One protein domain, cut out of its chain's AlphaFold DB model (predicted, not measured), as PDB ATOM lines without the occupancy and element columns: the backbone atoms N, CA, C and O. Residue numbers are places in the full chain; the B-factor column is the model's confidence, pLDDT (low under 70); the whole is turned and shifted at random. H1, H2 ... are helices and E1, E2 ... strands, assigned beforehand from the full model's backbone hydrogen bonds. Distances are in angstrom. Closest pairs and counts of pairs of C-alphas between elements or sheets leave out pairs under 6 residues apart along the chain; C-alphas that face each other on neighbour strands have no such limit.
ATOM      1  N   LEU A   8     -17.496  14.822 -18.735       91.75
ATOM      2  CA  LEU A   8     -18.712  14.236 -19.313       91.75
ATOM      3  C   LEU A   8     -19.589  15.248 -20.075       91.75
ATOM      4  O   LEU A   8     -20.185  14.904 -21.086       91.75
ATOM      5  N   GLN A   9     -19.705  16.491 -19.598       92.12
ATOM      6  CA  GLN A   9     -20.494  17.514 -20.291       92.12
ATOM      7  C   GLN A   9     -19.840  17.954 -21.603       92.12
ATOM      8  O   GLN A   9     -20.551  18.202 -22.571       92.12
ATOM      9  N   ARG A  10     -18.506  18.052 -21.635       92.31
ATOM     10  CA  ARG A  10     -17.753  18.376 -22.853       92.31
ATOM     11  C   ARG A  10     -17.864  17.242 -23.862       92.31
ATOM     12  O   ARG A  10     -18.196  17.504 -25.011       92.31
ATOM     13  N   ASP A  11     -17.687  16.006 -23.410       91.94
ATOM     14  CA  ASP A  11     -17.768  14.826 -24.271       91.94
ATOM     15  C   ASP A  11     -19.165  14.684 -24.884       91.94
ATOM     16  O   ASP A  11     -19.302  14.459 -26.085       91.94
ATOM     17  N   LEU A  12     -20.219  14.915 -24.089       90.56
ATOM     18  CA  LEU A  12     -21.595  14.938 -24.588       90.56
ATOM     19  C   LEU A  12     -21.808  16.014 -25.659       90.56
ATOM     20  O   LEU A  12     -22.485  15.741 -26.648       90.56
ATOM     21  N   LEU A  13     -21.249  17.216 -25.486       89.31
ATOM     22  CA  LEU A  13     -21.350  18.278 -26.492       89.31
ATOM     23  C   LEU A  13     -20.617  17.910 -27.785       89.31
ATOM     24  O   LEU A  13     -21.180  18.123 -28.855       89.31
ATOM     25  N   MET A  14     -19.417  17.326 -27.697       88.75
ATOM     26  CA  MET A  14     -18.672  16.871 -28.878       88.75
ATOM     27  C   MET A  14     -19.463  15.819 -29.661       88.75
ATOM     28  O   MET A  14     -19.696  15.983 -30.854       88.75
ATOM     29  N   VAL A  15     -19.983  14.794 -28.980       87.62
ATOM     30  CA  VAL A  15     -20.797  13.749 -29.625       87.62
ATOM     31  C   VAL A  15     -22.070  14.321 -30.260       87.62
ATOM     32  O   VAL A  15     -22.509  13.854 -31.310       87.62
ATOM     33  N   LEU A  16     -22.685  15.325 -29.631       84.00
ATOM     34  CA  LEU A  16     -23.888  15.968 -30.160       84.00
ATOM     35  C   LEU A  16     -23.612  16.825 -31.404       84.00
ATOM     36  O   LEU A  16     -24.506  16.937 -32.239       84.00
ATOM     37  N   GLN A  17     -22.407  17.385 -31.563       82.56
ATOM     38  CA  GLN A  17     -22.011  18.101 -32.787       82.56
ATOM     39  C   GLN A  17     -21.896  17.167 -33.997       82.56
ATOM     40  O   GLN A  17     -22.172  17.576 -35.121       82.56
ATOM     41  N   GLU A  18     -21.545  15.902 -33.771       76.50
ATOM     42  CA  GLU A  18     -21.457  14.877 -34.819       76.50
ATOM     43  C   GLU A  18     -22.829  14.282 -35.199       76.50
ATOM     44  O   GLU A  18     -22.925  13.400 -36.059       76.50
ATOM     45  N   TYR A  19     -23.914  14.748 -34.568       71.44
ATOM     46  CA  TYR A  19     -25.279  14.324 -34.863       71.44
ATOM     47  C   TYR A  19     -26.003  15.344 -35.766       71.44
ATOM     48  O   TYR A  19     -26.054  16.528 -35.437       71.44
ATOM     49  N   PRO A  20     -26.657  14.913 -36.863       64.44
ATOM     50  CA  PRO A  20     -26.952  13.529 -37.233       64.44
ATOM     51  C   PRO A  20     -25.855  12.875 -38.089       64.44
ATOM     52  O   PRO A  20     -25.334  13.481 -39.021       64.44
ATOM     53  N   LYS A  21     -25.590  11.583 -37.843       59.34
ATOM     54  CA  LYS A  21     -24.797  10.755 -38.763       59.34
ATOM     55  C   LYS A  21     -25.445  10.747 -40.160       59.34
ATOM     56  O   LYS A  21     -26.676  10.629 -40.236       59.34
ATOM     57  N   PRO A  22     -24.661  10.820 -41.252       49.25
ATOM     58  CA  PRO A  22     -25.201  10.693 -42.604       49.25
ATOM     59  C   PRO A  22     -25.982   9.374 -42.730       49.25
ATOM     60  O   PRO A  22     -25.474   8.310 -42.385       49.25
ATOM     61  N   GLY A  23     -27.247   9.460 -43.159       50.72
ATOM     62  CA  GLY A  23     -28.158   8.314 -43.313       50.72
ATOM     63  C   GLY A  23     -29.248   8.170 -42.243       50.72
ATOM     64  O   GLY A  23     -30.132   7.327 -42.393       50.72
ATOM     65  N   ASN A  24     -29.246   8.988 -41.186       50.78
ATOM     66  CA  ASN A  24     -30.315   8.972 -40.184       50.78
ATOM     67  C   ASN A  24     -31.406  10.001 -40.546       50.78
ATOM     68  O   ASN A  24     -31.308  11.169 -40.184       50.78
ATOM     69  N   TYR A  25     -32.452   9.570 -41.258       47.72
ATOM     70  CA  TYR A  25     -33.597  10.407 -41.677       47.72
ATOM     71  C   TYR A  25     -34.574  10.760 -40.533       47.72
ATOM     72  O   TYR A  25     -35.667  11.274 -40.765       47.72
ATOM     73  N   GLY A  26     -34.204  10.459 -39.284       50.53
ATOM     74  CA  GLY A  26     -34.957  10.841 -38.094       50.53
ATOM     75  C   GLY A  26     -34.699  12.292 -37.676       50.53
ATOM     76  O   GLY A  26     -33.735  12.912 -38.126       50.53
ATOM     77  N   PRO A  27     -35.532  12.857 -36.782       51.88
ATOM     78  CA  PRO A  27     -35.281  14.190 -36.244       51.88
ATOM     79  C   PRO A  27     -33.874  14.238 -35.627       51.88
ATOM     80  O   PRO A  27     -33.454  13.251 -35.023       51.88
ATOM     81  N   LYS A  28     -33.170  15.372 -35.787       65.00
ATOM     82  CA  LYS A  28     -31.747  15.628 -35.447       65.00
ATOM     83  C   LYS A  28     -31.394  15.505 -33.944       65.00
ATOM     84  O   LYS A  28     -30.527  16.212 -33.447       65.00
ATOM     85  N   PHE A  29     -32.092  14.658 -33.195       70.81
ATOM     86  CA  PHE A  29     -32.029  14.550 -31.746       70.81
ATOM     87  C   PHE A  29     -31.463  13.197 -31.332       70.81
ATOM     88  O   PHE A  29     -32.007  12.150 -31.687       70.81
ATOM     89  N   ALA A  30     -30.406  13.219 -30.524       77.19
ATOM     90  CA  ALA A  30     -29.857  12.014 -29.921       77.19
ATOM     91  C   ALA A  30     -30.676  11.605 -28.685       77.19
ATOM     92  O   ALA A  30     -31.112  12.453 -27.896       77.19
ATOM     93  N   ARG A  31     -30.880  10.298 -28.479       80.62
ATOM     94  CA  ARG A  31     -31.425   9.782 -27.213       80.62
ATOM     95  C   ARG A  31     -30.279   9.555 -26.222       80.62
ATOM     96  O   ARG A  31     -29.175   9.221 -26.648       80.62
ATOM     97  N   PRO A  32     -30.530   9.589 -24.900       84.19
ATOM     98  CA  PRO A  32     -29.498   9.291 -23.903       84.19
ATOM     99  C   PRO A  32     -28.787   7.949 -24.124       84.19
ATOM    100  O   PRO A  32     -27.582   7.859 -23.924       84.19
ATOM    101  N   ARG A  33     -29.502   6.915 -24.593       83.88
ATOM    102  CA  ARG A  33     -28.899   5.610 -24.918       83.88
ATOM    103  C   ARG A  33     -27.885   5.695 -26.065       83.88
ATOM    104  O   ARG A  33     -26.893   4.980 -26.041       83.88
ATOM    105  N   ASP A  34     -28.153   6.547 -27.055       84.50
ATOM    106  CA  ASP A  34     -27.320   6.672 -28.250       84.50
ATOM    107  C   ASP A  34     -26.035   7.426 -27.886       84.50
ATOM    108  O   ASP A  34     -24.957   7.073 -28.348       84.50
ATOM    109  N   LEU A  35     -26.143   8.404 -26.978       87.31
ATOM    110  CA  LEU A  35     -25.008   9.129 -26.405       87.31
ATOM    111  C   LEU A  35     -24.137   8.232 -25.518       87.31
ATOM    112  O   LEU A  35     -22.919   8.282 -25.618       87.31
ATOM    113  N   ILE A  36     -24.745   7.378 -24.688       90.19
ATOM    114  CA  ILE A  36     -24.017   6.379 -23.885       90.19
ATOM    115  C   ILE A  36     -23.212   5.449 -24.797       90.19
ATOM    116  O   ILE A  36     -22.028   5.237 -24.555       90.19
ATOM    117  N   ALA A  37     -23.844   4.941 -25.859       89.44
ATOM    118  CA  ALA A  37     -23.185   4.073 -26.826       89.44
ATOM    119  C   ALA A  37     -22.057   4.796 -27.582       89.44
ATOM    120  O   ALA A  37     -20.977   4.237 -27.739       89.44
ATOM    121  N   ALA A  38     -22.282   6.040 -28.014       87.56
ATOM    122  CA  ALA A  38     -21.278   6.839 -28.717       87.56
ATOM    123  C   ALA A  38     -20.065   7.187 -27.839       87.56
ATOM    124  O   ALA A  38     -18.948   7.230 -28.338       87.56
ATOM    125  N   LEU A  39     -20.273   7.379 -26.533       90.06
ATOM    126  CA  LEU A  39     -19.202   7.609 -25.561       90.06
ATOM    127  C   LEU A  39     -18.501   6.318 -25.102       90.06
ATOM    128  O   LEU A  39     -17.605   6.386 -24.264       90.06
ATOM    129  N   GLY A  40     -18.922   5.144 -25.588       92.12
ATOM    130  CA  GLY A  40     -18.371   3.855 -25.156       92.12
ATOM    131  C   GLY A  40     -18.612   3.543 -23.675       92.12
ATOM    132  O   GLY A  40     -17.883   2.750 -23.085       92.12
ATOM    133  N   LEU A  41     -19.612   4.175 -23.051       91.56
ATOM    134  CA  LEU A  41     -19.923   3.976 -21.639       91.56
ATOM    135  C   LEU A  41     -20.782   2.724 -21.447       91.56
ATOM    136  O   LEU A  41     -21.668   2.418 -22.248       91.56
ATOM    137  N   GLU A  42     -20.590   2.041 -20.322       92.81
ATOM    138  CA  GLU A  42     -21.436   0.909 -19.962       92.81
ATOM    139  C   GLU A  42     -22.883   1.367 -19.708       92.81
ATOM    140  O   GLU A  42     -23.141   2.349 -19.000       92.81
ATOM    141  N   ASN A  43     -23.851   0.641 -20.270       89.06
ATOM    142  CA  ASN A  43     -25.269   0.993 -20.221       89.06
ATOM    143  C   ASN A  43     -25.941   0.589 -18.894       89.06
ATOM    144  O   ASN A  43     -26.892  -0.195 -18.870       89.06
ATOM    145  N   THR A  44     -25.463   1.159 -17.790       93.75
ATOM    146  CA  THR A  44     -25.987   0.932 -16.435       93.75
ATOM    147  C   THR A  44     -26.994   2.011 -16.019       93.75
ATOM    148  O   THR A  44     -27.070   3.096 -16.608       93.75
ATOM    149  N   ALA A  45     -27.769   1.749 -14.961       89.56
ATOM    150  CA  ALA A  45     -28.671   2.746 -14.377       89.56
ATOM    151  C   ALA A  45     -27.917   3.993 -13.873       89.56
ATOM    152  O   ALA A  45     -28.383   5.117 -14.071       89.56
ATOM    153  N   ALA A  46     -26.728   3.803 -13.290       90.94
ATOM    154  CA  ALA A  46     -25.876   4.889 -12.812       90.94
ATOM    155  C   ALA A  46     -25.378   5.768 -13.970       90.94
ATOM    156  O   ALA A  46     -25.501   6.993 -13.904       90.94
ATOM    157  N   THR A  47     -24.913   5.157 -15.067       91.44
ATOM    158  CA  THR A  47     -24.497   5.881 -16.279       91.44
ATOM    159  C   THR A  47     -25.653   6.695 -16.853       91.44
ATOM    160  O   THR A  47     -25.500   7.883 -17.140       91.44
ATOM    161  N   ARG A  48     -26.847   6.097 -16.961       89.06
ATOM    162  CA  ARG A  48     -28.049   6.794 -17.450       89.06
ATOM    163  C   ARG A  48     -28.420   7.990 -16.582       89.06
ATOM    164  O   ARG A  48     -28.747   9.050 -17.121       89.06
ATOM    165  N   ALA A  49     -28.360   7.842 -15.259       91.12
ATOM    166  CA  ALA A  49     -28.632   8.931 -14.326       91.12
ATOM    167  C   ALA A  49     -27.592  10.058 -14.457       91.12
ATOM    168  O   ALA A  49     -27.962  11.234 -14.516       91.12
ATOM    169  N   ALA A  50     -26.307   9.708 -14.571       92.44
ATOM    170  CA  ALA A  50     -25.217  10.664 -14.751       92.44
ATOM    171  C   ALA A  50     -25.350  11.450 -16.064       92.44
ATOM    172  O   ALA A  50     -25.308  12.683 -16.046       92.44
ATOM    173  N   VAL A  51     -25.595  10.757 -17.182       92.19
ATOM    174  CA  VAL A  51     -25.823  11.374 -18.498       92.19
ATOM    175  C   VAL A  51     -27.055  12.275 -18.467       92.19
ATOM    176  O   VAL A  51     -26.975  13.428 -18.880       92.19
ATOM    177  N   SER A  52     -28.174  11.813 -17.901       89.88
ATOM    178  CA  SER A  52     -29.401  12.621 -17.807       89.88
ATOM    179  C   SER A  52     -29.190  13.897 -16.985       89.88
ATOM    180  O   SER A  52     -29.628  14.976 -17.381       89.88
ATOM    181  N   LYS A  53     -28.468  13.804 -15.860       92.19
ATOM    182  CA  LYS A  53     -28.117  14.963 -15.028       92.19
ATOM    183  C   LYS A  53     -27.177  15.927 -15.755       92.19
ATOM    184  O   LYS A  53     -27.329  17.141 -15.617       92.19
ATOM    185  N   ALA A  54     -26.212  15.407 -16.512       92.31
ATOM    186  CA  ALA A  54     -25.288  16.216 -17.300       92.31
ATOM    187  C   ALA A  54     -26.013  16.974 -18.422       92.31
ATOM    188  O   ALA A  54     -25.836  18.187 -18.526       92.31
ATOM    189  N   LEU A  55     -26.878  16.288 -19.176       90.12
ATOM    190  CA  LEU A  55     -27.721  16.878 -20.223       90.12
ATOM    191  C   LEU A  55     -28.656  17.948 -19.662       90.12
ATOM    192  O   LEU A  55     -28.723  19.044 -20.210       90.12
ATOM    193  N   ARG A  56     -29.314  17.676 -18.529       89.44
ATOM    194  CA  ARG A  56     -30.162  18.665 -17.852       89.44
ATOM    195  C   ARG A  56     -29.382  19.934 -17.509       89.44
ATOM    196  O   ARG A  56     -29.848  21.022 -17.807       89.44
ATOM    197  N   ARG A  57     -28.179  19.805 -16.942       91.00
ATOM    198  CA  ARG A  57     -27.330  20.964 -16.617       91.00
ATOM    199  C   ARG A  57     -26.833  21.725 -17.845       91.00
ATOM    200  O   ARG A  57     -26.557  22.910 -17.735       91.00
ATOM    201  N   LEU A  58     -26.630  21.041 -18.970       90.06
ATOM    202  CA  LEU A  58     -26.277  21.682 -20.238       90.06
ATOM    203  C   LEU A  58     -27.468  22.471 -20.795       90.06
ATOM    204  O   LEU A  58     -27.292  23.609 -21.213       90.06
ATOM    205  N   ALA A  59     -28.671  21.898 -20.724       87.69
ATOM    206  CA  ALA A  59     -29.908  22.568 -21.106       87.69
ATOM    207  C   ALA A  59     -30.237  23.769 -20.204       87.69
ATOM    208  O   ALA A  59     -30.565  24.828 -20.708       87.69
ATOM    209  N   GLU A  60     -30.064  23.650 -18.882       88.88
ATOM    210  CA  GLU A  60     -30.216  24.761 -17.919       88.88
ATOM    211  C   GLU A  60     -29.221  25.915 -18.157       88.88
ATOM    212  O   GLU A  60     -29.357  26.979 -17.561       88.88
ATOM    213  N   ARG A  61     -28.193  25.694 -18.985       88.69
ATOM    214  CA  ARG A  61     -27.200  26.694 -19.401       88.69
ATOM    215  C   ARG A  61     -27.392  27.142 -20.852       88.69
ATOM    216  O   ARG A  61     -26.477  27.744 -21.404       88.69
ATOM    217  N   ASP A  62     -28.504  26.764 -21.480       84.62
ATOM    218  CA  ASP A  62     -28.821  27.037 -22.886       84.62
ATOM    219  C   ASP A  62     -27.768  26.523 -23.888       84.62
ATOM    220  O   ASP A  62     -27.687  26.973 -25.027       84.62
ATOM    221  N   LEU A  63     -26.969  25.523 -23.492       85.12
ATOM    222  CA  LEU A  63     -25.971  24.889 -24.366       85.12
ATOM    223  C   LEU A  63     -26.563  23.753 -25.208       85.12
ATOM    224  O   LEU A  63     -25.899  23.254 -26.112       85.12
ATOM    225  N   LEU A  64     -27.783  23.320 -24.888       82.56
ATOM    226  CA  LEU A  64     -28.549  22.308 -25.609       82.56
ATOM    227  C   LEU A  64     -30.027  22.704 -25.614       82.56
ATOM    228  O   LEU A  64     -30.600  22.992 -24.566       82.56
ATOM    229  N   THR A  65     -30.677  22.633 -26.766       75.38
ATOM    230  CA  THR A  65     -32.137  22.682 -26.888       75.38
ATOM    231  C   THR A  65     -32.737  21.352 -26.443       75.38
ATOM    232  O   THR A  65     -32.254  20.284 -26.806       75.38
ATOM    233  N   VAL A  66     -33.830  21.386 -25.685       75.12
ATOM    234  CA  VAL A  66     -34.585  20.190 -25.284       75.12
ATOM    235  C   VAL A  66     -35.895  20.139 -26.057       75.12
ATOM    236  O   VAL A  66     -36.744  21.007 -25.919       75.12
ATOM    237  N   TYR A  67     -36.098  19.086 -26.829       69.50
ATOM    238  CA  TYR A  67     -37.363  18.719 -27.453       69.50
ATOM    239  C   TYR A  67     -38.135  17.736 -26.578       69.50
ATOM    240  O   TYR A  67     -37.997  16.521 -26.695       69.50
ATOM    241  N   ARG A  68     -39.008  18.225 -25.705       60.69
ATOM    242  CA  ARG A  68     -39.952  17.338 -25.020       60.69
ATOM    243  C   ARG A  68     -41.110  17.027 -25.964       60.69
ATOM    244  O   ARG A  68     -41.821  17.933 -26.376       60.69
ATOM    245  N   ALA A  69     -41.318  15.755 -26.298       51.91
ATOM    246  CA  ALA A  69     -42.570  15.373 -26.931       51.91
ATOM    247  C   ALA A  69     -43.658  15.413 -25.843       51.91
ATOM    248  O   ALA A  69     -43.731  14.508 -25.012       51.91
ATOM    249  N   GLU A  70     -44.469  16.473 -25.803       42.75
ATOM    250  CA  GLU A  70     -45.726  16.481 -25.043       42.75
ATOM    251  C   GLU A  70     -46.750  15.612 -25.769       42.75
ATOM    252  O   GLU A  70     -47.727  16.079 -26.349       42.75
ATOM    253  N   VAL A  71     -46.510  14.305 -25.787       44.72
ATOM    254  CA  VAL A  71     -47.541  13.373 -26.217       44.72
ATOM    255  C   VAL A  71     -48.395  13.087 -24.991       44.72
ATOM    256  O   VAL A  71     -47.903  12.543 -24.002       44.72
ATOM    257  N   ARG A  72     -49.692  13.410 -25.052       41.81
ATOM    258  CA  ARG A  72     -50.725  12.870 -24.146       41.81
ATOM    259  C   ARG A  72     -50.935  11.358 -24.378       41.81
ATOM    260  O   ARG A  72     -52.060  10.889 -24.477       41.81
ATOM    261  N   LEU A  73     -49.849  10.598 -24.505       43.00
ATOM    262  CA  LEU A  73     -49.807   9.143 -24.590       43.00
ATOM    263  C   LEU A  73     -48.645   8.683 -23.708       43.00
ATOM    264  O   LEU A  73     -47.482   8.894 -24.031       43.00
ATOM    265  N   GLN A  74     -49.006   8.132 -22.551       43.50
ATOM    266  CA  GLN A  74     -48.238   7.252 -21.666       43.50
ATOM    267  C   GLN A  74     -46.730   7.086 -21.991       43.50
ATOM    268  O   GLN A  74     -46.312   6.079 -22.554       43.50
ATOM    269  N   GLY A  75     -45.889   8.053 -21.594       52.31
ATOM    270  CA  GLY A  75     -44.427   7.880 -21.584       52.31
ATOM    271  C   GLY A  75     -43.606   9.172 -21.702       52.31
ATOM    272  O   GLY A  75     -43.692   9.896 -22.687       52.31
ATOM    273  N   ASN A  76     -42.741   9.441 -20.715       46.22
ATOM    274  CA  ASN A  76     -41.850  10.614 -20.668       46.22
ATOM    275  C   ASN A  76     -40.663  10.493 -21.650       46.22
ATOM    276  O   ASN A  76     -39.545  10.154 -21.258       46.22
ATOM    277  N   GLY A  77     -40.891  10.778 -22.934       54.25
ATOM    278  CA  GLY A  77     -39.853  10.808 -23.969       54.25
ATOM    279  C   GLY A  77     -39.298  12.213 -24.224       54.25
ATOM    280  O   GLY A  77     -39.754  12.901 -25.135       54.25
ATOM    281  N   TYR A  78     -38.292  12.638 -23.458       51.19
ATOM    282  CA  TYR A  78     -37.529  13.859 -23.757       51.19
ATOM    283  C   TYR A  78     -36.514  13.600 -24.893       51.19
ATOM    284  O   TYR A  78     -35.819  12.584 -24.890       51.19
ATOM    285  N   ARG A  79     -36.417  14.517 -25.857       57.53
ATOM    286  CA  ARG A  79     -35.442  14.592 -26.970       57.53
ATOM    287  C   ARG A  79     -34.684  15.926 -26.848       57.53
ATOM    288  O   ARG A  79     -35.126  16.775 -26.094       57.53
ATOM    289  N   TYR A  80     -33.540  16.123 -27.506       55.22
ATOM    290  CA  TYR A  80     -32.690  17.327 -27.367       55.22
ATOM    291  C   TYR A  80     -31.965  17.631 -28.696       55.22
ATOM    292  O   TYR A  80     -31.543  16.676 -29.342       55.22
ATOM    293  N   GLY A  81     -31.811  18.901 -29.100       67.38
ATOM    294  CA  GLY A  81     -31.096  19.379 -30.303       67.38
ATOM    295  C   GLY A  81     -30.304  20.679 -30.058       67.38
ATOM    296  O   GLY A  81     -30.264  21.125 -28.924       67.38
ATOM    297  N   PRO A  82     -29.635  21.280 -31.055       41.00
ATOM    298  CA  PRO A  82     -28.889  22.536 -30.879       41.00
ATOM    299  C   PRO A  82     -29.734  23.797 -31.151       41.00
ATOM    300  O   PRO A  82     -30.655  23.763 -31.972       41.00
TER     301      PRO A  82
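AT A GLANCE: This is residues 8 to 82 of the 85 residues of an uncharacterized protein of Consotaella salsifontis (UniProt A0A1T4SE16). Three helices, H1, H2 and H3, cross one another nearly at right angles in a small cluster where each touches the other two, and a two-stranded hairpin, E1 and E2, follows the end of H3 and reaches away from the helices with its link of residues 69 to 77. Between H1 and H2 the chain makes a long loop, of which residues 21 to 26 stick out from the rest. The printed part has 75 residues with three named helices and two named strands, in the order H1, H2, H3, E1, E2; the sheet has the order E1, E2 and is antiparallel. The class is mostly helix, with 32 residues in helices and 8 in strands. The whole is compact, with a radius of gyration of the C-alphas of 12.3 A, and spans 33 by 30 by 25 A along its three main axes.

HOW THE PARTS SIT: H1, residues 8 to 17, touches H2, residues 32 to 38; the closest C-alphas are those of Leu 12 and Leu 35, 7.0 A apart. The lines of these two helices are about perpendicular, at 83 degrees. H1 also touches H3, residues 45 to 59, and here the closest C-alphas, those of Gln 9 and Ala 54, are 5.8 A apart. The lines of H1 and H3 stand at 70.1 degrees, only just about perpendicular. H2 touches H3, and H3 touches H2 with its residues 47 to 52 alone; the closest C-alphas are those of Pro 32 and Val 51, 6.9 A apart. Their lines are about perpendicular, at 78 degrees. In H1, H2 and H3 every O i to N i+4 pair is within hydrogen-bond range. After H3 comes E1, residues 65 to 68, and the closest C-alphas of the two are those of Ala 59 and Thr 65, 6.2 A apart. E1 and E2, residues 78 to 81, form a hairpin, antiparallel, with 151 degrees between their directions. C-alphas 66 and 80 face each other at 4.0 A, and within hydrogen-bond range are N 67 and O 79 at 2.6 A and N 81 and O 65 at 2.7 A. The closest C-alphas of H1 and E2 are those of Leu 16 and Gly 81, 8.0 A apart. H2 is apart from both E1 and E2, H1 is apart from E1, and H3 is apart from E2.

IN THESE COORDINATES: The printed part begins with H1, whose C-alpha 8 is at (-18.712, 14.236, -19.313); its ten residues measure 14.4 A from first to last C-alpha. H2 has seven residues, Pro 32 to Ala 38, and measures 9.8 A. H3, Ala 45 to Ala 59, is the longest helix with 15 residues and 21.0 A, from C-alpha 45 at (-28.671, 2.746, -14.377) to C-alpha 59 at (-29.908, 22.568, -21.106). The strands have four residues each: E1, Thr 65 to Arg 68, measures 9.6 A, and E2, Tyr 78 to Gly 81, measures 10.7 A, with C-alpha 81 at (-31.096, 19.379, -30.303).

THE WHOLE: The two C-alphas farthest apart are those of Gly 40 and Arg 72, 33.6 A. The printed part runs from residue 8 to residue 82 and has no cut; its first and last C-alphas are 17.5 A apart. The link from H1 to H2, with 14 residues, is long; the links from H2 to H3 and from E1 to E2 are short, and the one from H3 to E1 is tight. The mean pLDDT of the printed part is 75.7, and the model's confidence is low, under 70, in 25 residues: 20 to 28 and 67 to 82.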